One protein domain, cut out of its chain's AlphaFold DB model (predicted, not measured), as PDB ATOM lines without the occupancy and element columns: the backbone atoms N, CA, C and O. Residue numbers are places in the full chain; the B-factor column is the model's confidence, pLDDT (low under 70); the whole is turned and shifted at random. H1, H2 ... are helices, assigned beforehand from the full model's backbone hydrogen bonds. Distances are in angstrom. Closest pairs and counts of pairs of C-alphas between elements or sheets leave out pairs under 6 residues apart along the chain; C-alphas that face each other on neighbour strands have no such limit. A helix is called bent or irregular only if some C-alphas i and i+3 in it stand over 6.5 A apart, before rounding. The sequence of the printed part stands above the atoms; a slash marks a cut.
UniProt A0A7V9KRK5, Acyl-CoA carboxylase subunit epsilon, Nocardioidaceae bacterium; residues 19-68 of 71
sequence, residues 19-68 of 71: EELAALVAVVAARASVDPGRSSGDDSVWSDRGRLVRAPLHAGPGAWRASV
ATOM      1  N   GLU A  19     369.795 235.737 113.977       98.12
ATOM      2  CA  GLU A  19     371.068 236.439 114.110       98.12
ATOM      3  C   GLU A  19     370.861 237.895 114.541       98.12
ATOM      4  O   GLU A  19     371.548 238.381 115.439       98.12
ATOM      5  N   GLU A  20     369.888 238.586 113.945       97.75
ATOM      6  CA  GLU A  20     369.549 239.968 114.297       97.75
ATOM      7  C   GLU A  20     369.006 240.065 115.725       97.75
ATOM      8  O   GLU A  20     369.410 240.944 116.495       97.75
ATOM      9  N   LEU A  21     368.134 239.130 116.117       96.31
ATOM     10  CA  LEU A  21     367.608 239.071 117.476       96.31
ATOM     11  C   LEU A  21     368.726 238.791 118.493       96.31
ATOM     12  O   LEU A  21     368.800 239.463 119.523       96.31
ATOM     13  N   ALA A  22     369.631 237.856 118.189       96.75
ATOM     14  CA  ALA A  22     370.784 237.555 119.036       96.75
ATOM     15  C   ALA A  22     371.717 238.768 119.192       96.75
ATOM     16  O   ALA A  22     372.150 239.072 120.306       96.75
ATOM     17  N   ALA A  23     371.980 239.500 118.103       97.31
ATOM     18  CA  ALA A  23     372.794 240.710 118.134       97.31
ATOM     19  C   ALA A  23     372.176 241.792 119.033       97.31
ATOM     20  O   ALA A  23     372.875 242.391 119.855       97.31
ATOM     21  N   LEU A  24     370.859 242.010 118.939       94.75
ATOM     22  CA  LEU A  24     370.151 242.962 119.799       94.75
ATOM     23  C   LEU A  24     370.240 242.573 121.279       94.75
ATOM     24  O   LEU A  24     370.566 243.418 122.116       94.75
ATOM     25  N   VAL A  25     370.003 241.299 121.604       95.12
ATOM     26  CA  VAL A  25     370.101 240.798 122.985       95.12
ATOM     27  C   VAL A  25     371.520 240.972 123.529       95.12
ATOM     28  O   VAL A  25     371.688 241.460 124.648       95.12
ATOM     29  N   ALA A  26     372.543 240.650 122.732       96.38
ATOM     30  CA  ALA A  26     373.940 240.801 123.128       96.38
ATOM     31  C   ALA A  26     374.296 242.260 123.460       96.38
ATOM     32  O   ALA A  26     374.935 242.525 124.479       96.38
ATOM     33  N   VAL A  27     373.840 243.221 122.649       95.38
ATOM     34  CA  VAL A  27     374.076 244.654 122.892       95.38
ATOM     35  C   VAL A  27     373.385 245.131 124.169       95.38
ATOM     36  O   VAL A  27     373.993 245.861 124.955       95.38
ATOM     37  N   VAL A  28     372.132 244.726 124.398       93.44
ATOM     38  CA  VAL A  28     371.385 245.099 125.611       93.44
ATOM     39  C   VAL A  28     372.063 244.528 126.858       93.44
ATOM     40  O   VAL A  28     372.295 245.268 127.813       93.44
ATOM     41  N   ALA A  29     372.456 243.252 126.829       92.62
ATOM     42  CA  ALA A  29     373.175 242.613 127.929       92.62
ATOM     43  C   ALA A  29     374.524 243.297 128.207       92.62
ATOM     44  O   ALA A  29     374.841 243.587 129.358       92.62
ATOM     45  N   ALA A  30     375.285 243.628 127.158       93.19
ATOM     46  CA  ALA A  30     376.564 244.324 127.283       93.19
ATOM     47  C   ALA A  30     376.424 245.745 127.853       93.19
ATOM     48  O   ALA A  30     377.319 246.224 128.537       93.19
ATOM     49  N   ARG A  31     375.311 246.439 127.583       88.25
ATOM     50  CA  ARG A  31     375.023 247.745 128.200       88.25
ATOM     51  C   ARG A  31     374.640 247.599 129.669       88.25
ATOM     52  O   ARG A  31     375.052 248.428 130.472       88.25
ATOM     53  N   ALA A  32     373.860 246.573 130.008       87.19
ATOM     54  CA  ALA A  32     373.411 246.317 131.375       87.19
ATOM     55  C   ALA A  32     374.545 245.851 132.303       87.19
ATOM     56  O   ALA A  32     374.487 246.098 133.502       87.19
ATOM     57  N   SER A  33     375.580 245.201 131.760       84.12
ATOM     58  CA  SER A  33     376.744 244.749 132.530       84.12
ATOM     59  C   SER A  33     377.752 245.855 132.857       84.12
ATOM     60  O   SER A  33     378.690 245.618 133.621       84.12
ATOM     61  N   VAL A  34     377.584 247.059 132.303       81.00
ATOM     62  CA  VAL A  34     378.410 248.212 132.668       81.00
ATOM     63  C   VAL A  34     377.982 248.694 134.050       81.00
ATOM     64  O   VAL A  34     376.920 249.290 134.202       81.00
ATOM     65  N   ASP A  35     378.833 248.454 135.047       70.44
ATOM     66  CA  ASP A  35     378.663 248.992 136.393       70.44
ATOM     67  C   ASP A  35     378.791 250.531 136.368       70.44
ATOM     68  O   ASP A  35     379.874 251.052 136.067       70.44
ATOM     69  N   PRO A  36     377.722 251.288 136.680       61.91
ATOM     70  CA  PRO A  36     377.798 252.743 136.790       61.91
ATOM     71  C   PRO A  36     378.668 253.199 137.978       61.91
ATOM     72  O   PRO A  36     379.034 254.371 138.049       61.91
ATOM     73  N   GLY A  37     379.024 252.293 138.895       56.78
ATOM     74  CA  GLY A  37     379.763 252.559 140.129       56.78
ATOM     75  C   GLY A  37     381.248 252.889 139.972       56.78
ATOM     76  O   GLY A  37     381.901 253.184 140.970       56.78
ATOM     77  N   ARG A  38     381.805 252.895 138.750       54.12
ATOM     78  CA  ARG A  38     383.184 253.366 138.503       54.12
ATOM     79  C   ARG A  38     383.275 254.853 138.127       54.12
ATOM     80  O   ARG A  38     384.288 255.283 137.580       54.12
ATOM     81  N   SER A  39     382.254 255.652 138.441       58.00
ATOM     82  CA  SER A  39     382.474 257.072 138.728       58.00
ATOM     83  C   SER A  39     383.125 257.128 140.109       58.00
ATOM     84  O   SER A  39     382.493 256.850 141.126       58.00
ATOM     85  N   SER A  40     384.433 257.384 140.144       58.16
ATOM     86  CA  SER A  40     385.105 257.875 141.346       58.16
ATOM     87  C   SER A  40     384.295 259.064 141.836       58.16
ATOM     88  O   SER A  40     384.318 260.074 141.144       58.16
ATOM     89  N   GLY A  41     383.543 258.874 142.929       57.03
ATOM     90  CA  GLY A  41     382.439 259.731 143.360       57.03
ATOM     91  C   GLY A  41     382.606 261.163 142.892       57.03
ATOM     92  O   GLY A  41     383.405 261.897 143.469       57.03
ATOM     93  N   ASP A  42     381.916 261.503 141.801       60.22
ATOM     94  CA  ASP A  42     381.957 262.852 141.269       60.22
ATOM     95  C   ASP A  42     381.513 263.768 142.406       60.22
ATOM     96  O   ASP A  42     380.383 263.647 142.902       60.22
ATOM     97  N   ASP A  43     382.416 264.641 142.861       65.38
ATOM     98  CA  ASP A  43     382.051 265.728 143.754       65.38
ATOM     99  C   ASP A  43     380.776 266.355 143.191       65.38
ATOM    100  O   ASP A  43     380.678 266.616 141.985       65.38
ATOM    101  N   SER A  44     379.761 266.522 144.046       71.81
ATOM    102  CA  SER A  44     378.484 267.086 143.622       71.81
ATOM    103  C   SER A  44     378.763 268.327 142.783       71.81
ATOM    104  O   SER A  44     379.378 269.276 143.266       71.81
ATOM    105  N   VAL A  45     378.298 268.345 141.532       74.12
ATOM    106  CA  VAL A  45     378.490 269.495 140.628       74.12
ATOM    107  C   VAL A  45     377.890 270.777 141.237       74.12
ATOM    108  O   VAL A  45     378.255 271.890 140.859       74.12
ATOM    109  N   TRP A  46     376.981 270.622 142.206       72.19
ATOM    110  CA  TRP A  46     376.399 271.695 143.008       72.19
ATOM    111  C   TRP A  46     377.357 272.267 144.072       72.19
ATOM    112  O   TRP A  46     377.198 273.407 144.491       72.19
ATOM    113  N   SER A  47     378.355 271.493 144.501       79.88
ATOM    114  CA  SER A  47     379.373 271.854 145.499       79.88
ATOM    115  C   SER A  47     380.714 272.286 144.886       79.88
ATOM    116  O   SER A  47     381.657 272.576 145.625       79.88
ATOM    117  N   ASP A  48     380.809 272.356 143.556       79.69
ATOM    118  CA  ASP A  48     382.026 272.758 142.848       79.69
ATOM    119  C   ASP A  48     382.368 274.241 143.096       79.69
ATOM    120  O   ASP A  48     381.726 275.159 142.575       79.69
ATOM    121  N   ARG A  49     383.434 274.482 143.872       80.44
ATOM    122  CA  ARG A  49     383.940 275.828 144.189       80.44
ATOM    123  C   ARG A  49     384.500 276.563 142.972       80.44
ATOM    124  O   ARG A  49     384.597 277.787 143.017       80.44
ATOM    125  N   GLY A  50     384.830 275.861 141.888       80.25
ATOM    126  CA  GLY A  50     385.221 276.466 140.616       80.25
ATOM    127  C   GLY A  50     384.135 277.378 140.038       80.25
ATOM    128  O   GLY A  50     384.457 278.317 139.317       80.25
ATOM    129  N   ARG A  51     382.862 277.184 140.418       77.81
ATOM    130  CA  ARG A  51     381.746 278.074 140.044       77.81
ATOM    131  C   ARG A  51     381.822 279.465 140.674       77.81
ATOM    132  O   ARG A  51     381.296 280.410 140.092       77.81
ATOM    133  N   LEU A  52     382.517 279.611 141.807       84.50
ATOM    134  CA  LEU A  52     382.707 280.900 142.485       84.50
ATOM    135  C   LEU A  52     383.636 281.847 141.709       84.50
ATOM    136  O   LEU A  52     383.734 283.028 142.042       84.50
ATOM    137  N   VAL A  53     384.329 281.346 140.683       85.94
ATOM    138  CA  VAL A  53     385.229 282.123 139.830       85.94
ATOM    139  C   VAL A  53     384.842 281.973 138.359       85.94
ATOM    140  O   VAL A  53     384.304 280.958 137.924       85.94
ATOM    141  N   ARG A  54     385.102 283.002 137.543       83.38
ATOM    142  CA  ARG A  54     384.825 282.935 136.100       83.38
ATOM    143  C   ARG A  54     385.836 282.000 135.427       83.38
ATOM    144  O   ARG A  54     387.007 282.353 135.322       83.38
ATOM    145  N   ALA A  55     385.366 280.871 134.902       81.06
ATOM    146  CA  ALA A  55     386.161 279.936 134.106       81.06
ATOM    147  C   ALA A  55     385.617 279.804 132.665       81.06
ATOM    148  O   ALA A  55     384.411 279.967 132.445       81.06
ATOM    149  N   PRO A  56     386.473 279.505 131.668       82.75
ATOM    150  CA  PRO A  56     386.028 279.165 130.319       82.75
ATOM    151  C   PRO A  56     385.178 277.886 130.304       82.75
ATOM    152  O   PRO A  56     385.464 276.925 131.020       82.75
ATOM    153  N   LEU A  57     384.151 277.846 129.453       80.94
ATOM    154  CA  LEU A  57     383.345 276.642 129.238       80.94
ATOM    155  C   LEU A  57     384.115 275.661 128.347       80.94
ATOM    156  O   LEU A  57     384.564 276.032 127.266       80.94
ATOM    157  N   HIS A  58     384.235 274.412 128.794       82.38
ATOM    158  CA  HIS A  58     384.898 273.343 128.051       82.38
ATOM    159  C   HIS A  58     383.853 272.340 127.557       82.38
ATOM    160  O   HIS A  58     382.943 271.962 128.298       82.38
ATOM    161  N   ALA A  59     383.974 271.902 126.303       86.56
ATOM    162  CA  ALA A  59     383.174 270.797 125.794       86.56
ATOM    163  C   ALA A  59     383.696 269.481 126.384       86.56
ATOM    164  O   ALA A  59     384.900 269.232 126.386       86.56
ATOM    165  N   GLY A  60     382.794 268.636 126.875       84.94
ATOM    166  CA  GLY A  60     383.175 267.358 127.460       84.94
ATOM    167  C   GLY A  60     381.998 266.612 128.083       84.94
ATOM    168  O   GLY A  60     380.882 267.144 128.142       84.94
ATOM    169  N   PRO A  61     382.229 265.372 128.545       82.56
ATOM    170  CA  PRO A  61     381.229 264.597 129.270       82.56
ATOM    171  C   PRO A  61     380.635 265.410 130.428       82.56
ATOM    172  O   PRO A  61     381.352 266.069 131.170       82.56
ATOM    173  N   GLY A  62     379.305 265.422 130.551       81.44
ATOM    174  CA  GLY A  62     378.608 266.155 131.616       81.44
ATOM    175  C   GLY A  62     378.497 267.678 131.430       81.44
ATOM    176  O   GLY A  62     377.647 268.287 132.081       81.44
ATOM    177  N   ALA A  63     379.237 268.295 130.498       85.50
ATOM    178  CA  ALA A  63     379.254 269.753 130.314       85.50
ATOM    179  C   ALA A  63     377.868 270.338 129.977       85.50
ATOM    180  O   ALA A  63     377.488 271.393 130.485       85.50
ATOM    181  N   TRP A  64     377.068 269.621 129.179       84.94
ATOM    182  CA  TRP A  64     375.696 270.034 128.868       84.94
ATOM    183  C   TRP A  64     374.807 270.073 130.118       84.94
ATOM    184  O   TRP A  64     374.118 271.063 130.351       84.94
ATOM    185  N   ARG A  65     374.879 269.052 130.982       81.69
ATOM    186  CA  ARG A  65     374.121 269.023 132.245       81.69
ATOM    187  C   ARG A  65     374.598 270.092 133.231       81.69
ATOM    188  O   ARG A  65     373.784 270.674 133.935       81.69
ATOM    189  N   ALA A  66     375.894 270.396 133.259       81.56
ATOM    190  CA  ALA A  66     376.444 271.429 134.135       81.56
ATOM    191  C   ALA A  66     375.987 272.856 133.767       81.56
ATOM    192  O   ALA A  66     376.009 273.737 134.632       81.56
ATOM    193  N   SER A  67     375.560 273.082 132.516       80.62
ATOM    194  CA  SER A  67     375.134 274.394 132.004       80.62
ATOM    195  C   SER A  67     373.810 274.906 132.581       80.62
ATOM    196  O   SER A  67     373.598 276.117 132.609       80.62
ATOM    197  N   VAL A  68     372.943 274.008 133.065       83.44
ATOM    198  CA  VAL A  68     371.620 274.356 133.620       83.44
ATOM    199  C   VAL A  68     371.633 274.558 135.136       83.44
ATOM    200  O   VAL A  68     370.606 274.882 135.725       83.44
TER     201      VAL A  68
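What this domain is: This is residues 19 to 68 of the 71 residues of the protein "Acyl-CoA carboxylase subunit epsilon" of Nocardioidaceae bacterium (UniProt A0A7V9KRK5). What does a first look show? A straight helix, H1, sticks out as an arm at one end, and the long unnamed stretch of residues 33 to 48 carries the backbone away from it to a loose hook at the other end. In the hook the one-turn helix H2 comes first, and residues 53 to 62 then fold back to the one-turn helix H3, with no contact between H2 and H3. What is it made of? The printed part has 50 residues, with three named helices in the order H1, H2, H3 and no named strand; the class is all helix, though under half of the residues, 22 of 50, are in named elements. How is it spread in space? It is extended, with a radius of gyration of the C-alphas of 17.5 A and spans of 54 by 20 by 14 A, and the arm with its link makes much of the length.

How they stand to each other: Does the first helix touch another? H1, residues 19 to 32, touches no helix. It belongs to a longer stretch, residues 19 to 44, that stands free: no C-alpha 8 or more residues away along the chain comes within 10 A. And the helices that follow? H2, residues 49 to 52, and H3, residues 63 to 66, touch no helix either. H1 and H2 are apart, H2 and H3 are apart, and H1 and H3 are apart: in each pair no C-alpha of the one is within 8 A of the other. Residues 47 to 56, of which 49 to 52 belong to H2, stand free as well. What do the backbone N and O atoms show? In H1 every O i to N i+4 pair is within hydrogen-bond range. H2 and H3, of 4 residues each, are too short for such a pair; in each the 1 pair of O i and N i+3 is within range.

Where its parts are: Where does H1 run? It begins at Glu 19, with its C-alpha at (371.068, 236.439, 114.110), and ends at Ala 32, with its C-alpha at (373.411, 246.317, 131.375). Its first and last C-alphas are 20.0 A apart, and with 14 residues it is the longest helix. Where is H2? It runs from Arg 49, C-alpha at (383.940, 275.828, 144.189), to Leu 52, and its first and last C-alphas are 5.5 A apart. Where is H3? It runs from Ala 63 to Ala 66, whose C-alpha is at (376.444, 271.429, 134.135), and its first and last C-alphas are 5.0 A apart. Is any helix bent? No helix is bent or irregular.

The domain as a whole: How large is it? The two C-alphas farthest apart are those of Glu 19 and Val 53, at 54.3 A. The first and last printed C-alphas, those of Glu 19 and Val 68, are 42.6 A apart, and the outline is a rod. Is there a cut, and which links are long? The printed part has no cut from residue 19 to residue 68, within a full chain of 71 residues. The link from H1 to H2, with 16 residues between them, is long; its C-alphas lie 8 to 17 A from the mean of the C-alphas. The link from H2 to H3, with 10 residues between them, is short but not tight. Where is the model's confidence low? The mean pLDDT of the printed part is 81.2, and residues 36 to 43, 8 residues in the long link, are under 70. The mean pLDDT is 94 for H1, 81 for H2 and 83 for H3.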